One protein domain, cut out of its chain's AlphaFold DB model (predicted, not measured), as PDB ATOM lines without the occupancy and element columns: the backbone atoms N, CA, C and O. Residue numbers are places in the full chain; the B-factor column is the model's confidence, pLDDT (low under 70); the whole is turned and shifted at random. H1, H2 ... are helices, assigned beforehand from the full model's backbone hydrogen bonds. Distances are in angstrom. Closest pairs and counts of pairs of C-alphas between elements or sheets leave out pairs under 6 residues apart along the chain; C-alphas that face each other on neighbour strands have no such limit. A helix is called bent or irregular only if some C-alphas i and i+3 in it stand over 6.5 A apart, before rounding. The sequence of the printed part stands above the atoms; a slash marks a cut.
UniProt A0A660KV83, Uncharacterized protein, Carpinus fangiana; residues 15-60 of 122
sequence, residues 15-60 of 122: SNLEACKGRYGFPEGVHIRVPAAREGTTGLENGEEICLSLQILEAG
ATOM      1  N   SER A  15     -28.336  35.729 -23.835       77.88
ATOM      2  CA  SER A  15     -27.660  34.653 -24.570       77.88
ATOM      3  C   SER A  15     -26.640  33.862 -23.744       77.88
ATOM      4  O   SER A  15     -26.356  32.711 -24.059       77.88
ATOM      5  N   ASN A  16     -26.069  34.462 -22.696       80.19
ATOM      6  CA  ASN A  16     -24.963  33.874 -21.934       80.19
ATOM      7  C   ASN A  16     -25.444  33.116 -20.684       80.19
ATOM      8  O   ASN A  16     -24.624  32.560 -19.954       80.19
ATOM      9  N   LEU A  17     -26.753  33.098 -20.418       83.19
ATOM     10  CA  LEU A  17     -27.339  32.490 -19.222       83.19
ATOM     11  C   LEU A  17     -27.189  30.972 -19.179       83.19
ATOM     12  O   LEU A  17     -26.802  30.438 -18.144       83.19
ATOM     13  N   GLU A  18     -27.417  30.285 -20.296       82.38
ATOM     14  CA  GLU A  18     -27.252  28.826 -20.364       82.38
ATOM     15  C   GLU A  18     -25.783  28.420 -20.171       82.38
ATOM     16  O   GLU A  18     -25.468  27.503 -19.410       82.38
ATOM     17  N   ALA A  19     -24.853  29.195 -20.739       83.62
ATOM     18  CA  ALA A  19     -23.425  29.025 -20.478       83.62
ATOM     19  C   ALA A  19     -23.074  29.275 -18.997       83.62
ATOM     20  O   ALA A  19     -22.249  28.558 -18.429       83.62
ATOM     21  N   CYS A  20     -23.721  30.246 -18.340       80.38
ATOM     22  CA  CYS A  20     -23.546  30.490 -16.906       80.38
ATOM     23  C   CYS A  20     -24.100  29.343 -16.048       80.38
ATOM     24  O   CYS A  20     -23.433  28.939 -15.093       80.38
ATOM     25  N   LYS A  21     -25.264  28.773 -16.394       81.00
ATOM     26  CA  LYS A  21     -25.826  27.603 -15.696       81.00
ATOM     27  C   LYS A  21     -24.835  26.446 -15.666       81.00
ATOM     28  O   LYS A  21     -24.545  25.927 -14.587       81.00
ATOM     29  N   GLY A  22     -24.272  26.106 -16.828       78.81
ATOM     30  CA  GLY A  22     -23.265  25.053 -16.954       78.81
ATOM     31  C   GLY A  22     -21.968  25.386 -16.215       78.81
ATOM     32  O   GLY A  22     -21.468  24.572 -15.441       78.81
ATOM     33  N   ARG A  23     -21.447  26.608 -16.388       81.44
ATOM     34  CA  ARG A  23     -20.161  27.028 -15.807       81.44
ATOM     35  C   ARG A  23     -20.169  27.074 -14.279       81.44
ATOM     36  O   ARG A  23     -19.180  26.691 -13.659       81.44
ATOM     37  N   TYR A  24     -21.255  27.550 -13.675       77.69
ATOM     38  CA  TYR A  24     -21.355  27.730 -12.221       77.69
ATOM     39  C   TYR A  24     -22.168  26.629 -11.522       77.69
ATOM     40  O   TYR A  24     -22.283  26.628 -10.296       77.69
ATOM     41  N   GLY A  25     -22.687  25.655 -12.275       72.31
ATOM     42  CA  GLY A  25     -23.310  24.449 -11.733       72.31
ATOM     43  C   GLY A  25     -24.681  24.682 -11.099       72.31
ATOM     44  O   GLY A  25     -24.989  24.065 -10.075       72.31
ATOM     45  N   PHE A  26     -25.508  25.544 -11.686       79.56
ATOM     46  CA  PHE A  26     -26.879  25.745 -11.213       79.56
ATOM     47  C   PHE A  26     -27.699  24.432 -11.324       79.56
ATOM     48  O   PHE A  26     -27.463  23.654 -12.253       79.56
ATOM     49  N   PRO A  27     -28.599  24.118 -10.369       73.75
ATOM     50  CA  PRO A  27     -29.462  22.932 -10.435       73.75
ATOM     51  C   PRO A  27     -30.491  23.007 -11.572       73.75
ATOM     52  O   PRO A  27     -30.956  24.096 -11.917       73.75
ATOM     53  N   GLU A  28     -30.912  21.849 -12.085       69.69
ATOM     54  CA  GLU A  28     -32.101  21.750 -12.941       69.69
ATOM     55  C   GLU A  28     -33.337  22.149 -12.118       69.69
ATOM     56  O   GLU A  28     -33.616  21.552 -11.080       69.69
ATOM     57  N   GLY A  29     -34.018  23.220 -12.532       75.44
ATOM     58  CA  GLY A  29     -35.149  23.822 -11.810       75.44
ATOM     59  C   GLY A  29     -34.885  25.227 -11.259       75.44
ATOM     60  O   GLY A  29     -35.832  25.919 -10.897       75.44
ATOM     61  N   VAL A  30     -33.632  25.698 -11.242       77.56
ATOM     62  CA  VAL A  30     -33.338  27.097 -10.890       77.56
ATOM     63  C   VAL A  30     -33.426  27.980 -12.133       77.56
ATOM     64  O   VAL A  30     -32.626  27.864 -13.069       77.56
ATOM     65  N   HIS A  31     -34.397  28.893 -12.129       80.12
ATOM     66  CA  HIS A  31     -34.533  29.922 -13.152       80.12
ATOM     67  C   HIS A  31     -33.552  31.062 -12.876       80.12
ATOM     68  O   HIS A  31     -33.471  31.581 -11.766       80.12
ATOM     69  N   ILE A  32     -32.785  31.445 -13.895       82.44
ATOM     70  CA  ILE A  32     -31.873  32.587 -13.829       82.44
ATOM     71  C   ILE A  32     -32.374  33.615 -14.836       82.44
ATOM     72  O   ILE A  32     -32.701  33.260 -15.970       82.44
ATOM     73  N   ARG A  33     -32.406  34.883 -14.433       83.31
ATOM     74  CA  ARG A  33     -32.750  36.013 -15.296       83.31
ATOM     75  C   ARG A  33     -31.728  37.132 -15.143       83.31
ATOM     76  O   ARG A  33     -31.030  37.211 -14.135       83.31
ATOM     77  N   VAL A  34     -31.635  37.988 -16.157       83.00
ATOM     78  CA  VAL A  34     -30.894  39.251 -16.045       83.00
ATOM     79  C   VAL A  34     -31.839  40.291 -15.440       83.00
ATOM     80  O   VAL A  34     -32.970  40.389 -15.924       83.00
ATOM     81  N   PRO A  35     -31.416  41.052 -14.416       77.06
ATOM     82  CA  PRO A  35     -32.239  42.119 -13.859       77.06
ATOM     83  C   PRO A  35     -32.487  43.222 -14.899       77.06
ATOM     84  O   PRO A  35     -31.617  43.547 -15.713       77.06
ATOM     85  N   ALA A  36     -33.681  43.806 -14.875       76.31
ATOM     86  CA  ALA A  36     -34.039  44.954 -15.692       76.31
ATOM     87  C   ALA A  36     -33.247  46.202 -15.264       76.31
ATOM     88  O   ALA A  36     -32.754  46.304 -14.144       76.31
ATOM     89  N   ALA A  37     -33.158  47.209 -16.139       70.75
ATOM     90  CA  ALA A  37     -32.310  48.392 -15.927       70.75
ATOM     91  C   ALA A  37     -32.606  49.201 -14.642       70.75
ATOM     92  O   ALA A  37     -31.790  50.036 -14.254       70.75
ATOM     93  N   ARG A  38     -33.766  48.989 -14.008       68.00
ATOM     94  CA  ARG A  38     -34.186  49.648 -12.761       68.00
ATOM     95  C   ARG A  38     -34.291  48.696 -11.564       68.00
ATOM     96  O   ARG A  38     -34.558  49.163 -10.463       68.00
ATOM     97  N   GLU A  39     -34.076  47.400 -11.764       69.38
ATOM     98  CA  GLU A  39     -34.078  46.418 -10.681       69.38
ATOM     99  C   GLU A  39     -32.697  46.397 -10.018       69.38
ATOM    100  O   GLU A  39     -31.682  46.088 -10.645       69.38
ATOM    101  N   GLY A  40     -32.651  46.783  -8.744       65.38
ATOM    102  CA  GLY A  40     -31.460  46.668  -7.904       65.38
ATOM    103  C   GLY A  40     -31.445  45.365  -7.104       65.38
ATOM    104  O   GLY A  40     -32.437  44.643  -7.048       65.38
ATOM    105  N   THR A  41     -30.344  45.104  -6.394       60.88
ATOM    106  CA  THR A  41     -30.207  43.957  -5.470       60.88
ATOM    107  C   THR A  41     -31.267  43.918  -4.366       60.88
ATOM    108  O   THR A  41     -31.495  42.864  -3.784       60.88
ATOM    109  N   THR A  42     -31.903  45.053  -4.071       58.31
ATOM    110  CA  THR A  42     -32.955  45.221  -3.059       58.31
ATOM    111  C   THR A  42     -34.363  45.334  -3.650       58.31
ATOM    112  O   THR A  42     -35.322  45.448  -2.894       58.31
ATOM    113  N   GLY A  43     -34.497  45.332  -4.982       55.34
ATOM    114  CA  GLY A  43     -35.757  45.543  -5.703       55.34
ATOM    115  C   GLY A  43     -36.334  44.272  -6.324       55.34
ATOM    116  O   GLY A  43     -37.005  44.367  -7.344       55.34
ATOM    117  N   LEU A  44     -36.018  43.099  -5.768       61.31
ATOM    118  CA  LEU A  44     -36.536  41.818  -6.251       61.31
ATOM    119  C   LEU A  44     -38.038  41.752  -5.969       61.31
ATOM    120  O   LEU A  44     -38.461  41.853  -4.815       61.31
ATOM    121  N   GLU A  45     -38.837  41.608  -7.022       53.31
ATOM    122  CA  GLU A  45     -40.282  41.464  -6.897       53.31
ATOM    123  C   GLU A  45     -40.591  40.193  -6.086       53.31
ATOM    124  O   GLU A  45     -40.120  39.097  -6.383       53.31
ATOM    125  N   ASN A  46     -41.373  40.356  -5.016       57.28
ATOM    126  CA  ASN A  46     -42.012  39.289  -4.234       57.28
ATOM    127  C   ASN A  46     -41.121  38.426  -3.318       57.28
ATOM    128  O   ASN A  46     -41.644  37.560  -2.625       57.28
ATOM    129  N   GLY A  47     -39.809  38.673  -3.236       59.38
ATOM    130  CA  GLY A  47     -38.927  37.994  -2.269       59.38
ATOM    131  C   GLY A  47     -38.635  36.514  -2.562       59.38
ATOM    132  O   GLY A  47     -37.973  35.856  -1.761       59.38
ATOM    133  N   GLU A  48     -39.080  35.996  -3.709       66.12
ATOM    134  CA  GLU A  48     -38.789  34.628  -4.178       66.12
ATOM    135  C   GLU A  48     -37.488  34.539  -4.993       66.12
ATOM    136  O   GLU A  48     -37.039  33.456  -5.370       66.12
ATOM    137  N   GLU A  49     -36.849  35.678  -5.248       75.88
ATOM    138  CA  GLU A  49     -35.652  35.781  -6.069       75.88
ATOM    139  C   GLU A  49     -34.445  36.261  -5.251       75.88
ATOM    140  O   GLU A  49     -34.567  37.033  -4.300       75.88
ATOM    141  N   ILE A  50     -33.244  35.844  -5.664       73.94
ATOM    142  CA  ILE A  50     -31.977  36.281  -5.067       73.94
ATOM    143  C   ILE A  50     -31.128  36.937  -6.153       73.94
ATOM    144  O   ILE A  50     -30.747  36.294  -7.133       73.94
ATOM    145  N   CYS A  51     -30.773  38.208  -5.962       77.56
ATOM    146  CA  CYS A  51     -29.846  38.894  -6.854       77.56
ATOM    147  C   CYS A  51     -28.400  38.550  -6.478       77.56
ATOM    148  O   CYS A  51     -27.924  38.895  -5.396       77.56
ATOM    149  N   LEU A  52     -27.676  37.921  -7.404       75.62
ATOM    150  CA  LEU A  52     -26.258  37.606  -7.251       75.62
ATOM    151  C   LEU A  52     -25.427  38.397  -8.259       75.62
ATOM    152  O   LEU A  52     -25.731  38.432  -9.450       75.62
ATOM    153  N   SER A  53     -24.337  38.999  -7.784       76.31
ATOM    154  CA  SER A  53     -23.337  39.577  -8.679       76.31
ATOM    155  C   SER A  53     -22.544  38.463  -9.356       76.31
ATOM    156  O   SER A  53     -22.092  37.522  -8.699       76.31
ATOM    157  N   LEU A  54     -22.296  38.606 -10.658       77.19
ATOM    158  CA  LEU A  54     -21.419  37.694 -11.395       77.19
ATOM    159  C   LEU A  54     -20.024  37.615 -10.766       77.19
ATOM    160  O   LEU A  54     -19.439  36.539 -10.721       77.19
ATOM    161  N   GLN A  55     -19.522  38.726 -10.225       76.44
ATOM    162  CA  GLN A  55     -18.204  38.771  -9.591       76.44
ATOM    163  C   GLN A  55     -18.104  37.801  -8.407       76.44
ATOM    164  O   GLN A  55     -17.040  37.250  -8.156       76.44
ATOM    165  N   ILE A  56     -19.212  37.547  -7.702       72.12
ATOM    166  CA  ILE A  56     -19.263  36.595  -6.585       72.12
ATOM    167  C   ILE A  56     -19.166  35.153  -7.109       72.12
ATOM    168  O   ILE A  56     -18.450  34.330  -6.540       72.12
ATOM    169  N   LEU A  57     -19.823  34.857  -8.234       75.75
ATOM    170  CA  LEU A  57     -19.712  33.561  -8.913       75.75
ATOM    171  C   LEU A  57     -18.303  33.345  -9.492       75.75
ATOM    172  O   LEU A  57     -17.745  32.254  -9.376       75.75
ATOM    173  N   GLU A  58     -17.696  34.383 -10.074       76.81
ATOM    174  CA  GLU A  58     -16.304  34.369 -10.548       76.81
ATOM    175  C   GLU A  58     -15.298  34.204  -9.406       76.81
ATOM    176  O   GLU A  58     -14.316  33.484  -9.567       76.81
ATOM    177  N   ALA A  59     -15.578  34.786  -8.237       75.12
ATOM    178  CA  ALA A  59     -14.803  34.589  -7.013       75.12
ATOM    179  C   ALA A  59     -14.954  33.177  -6.410       75.12
ATOM    180  O   ALA A  59     -14.341  32.876  -5.388       75.12
ATOM    181  N   GLY A  60     -15.738  32.295  -7.040       66.81
ATOM    182  CA  GLY A  60     -15.836  30.888  -6.670       66.81
ATOM    183  C   GLY A  60     -17.034  30.538  -5.794       66.81
ATOM    184  O   GLY A  60     -17.099  29.414  -5.299       66.81
TER     185      GLY A  60
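What this domain is: This is residues 15 to 60 of the 122 residues of an uncharacterized protein of Carpinus fangiana (UniProt A0A660KV83). There is little regular structure here: a long, wide loop, residues 25 to 53, swings out from the short helix H1 and comes back to a still shorter one, H2, so that the two helices lie near one end with the far part of the loop at the other. The printed part has 46 residues with two named helices, H1 then H2, and no named strand; the class is all helix, though these helices hold only 15 residues. It is only just compact, close to loose, with a radius of gyration of the C-alphas of 11.3 A, and spans 26 by 23 by 20 A.

Where its parts are: H1, residues 15 to 24, runs 15.5 A from C-alpha 15 at (-27.660, 34.653, -24.570). It is irregular: C-alphas 15 and 18 are 7.2 A apart. H2, residues 54 to 58, ends with C-alpha 58 at (-16.304, 34.369, -10.548).

How they stand to each other: H1 and H2 are close but not clearly touching; their closest C-alphas, of Tyr 24 and Leu 57, are 6.9 A apart. Every O i to N i+4 pair is within hydrogen-bond range in H2, and 5 of 6 in H1.

The domain as a whole: The farthest C-alphas, of Glu 28 and Arg 38, are 28.0 A apart. The printed part has no cut; the link from H1 to H2 is long, 29 residues. The pLDDT is under 70 at residues 28, 38 to 48 and 60.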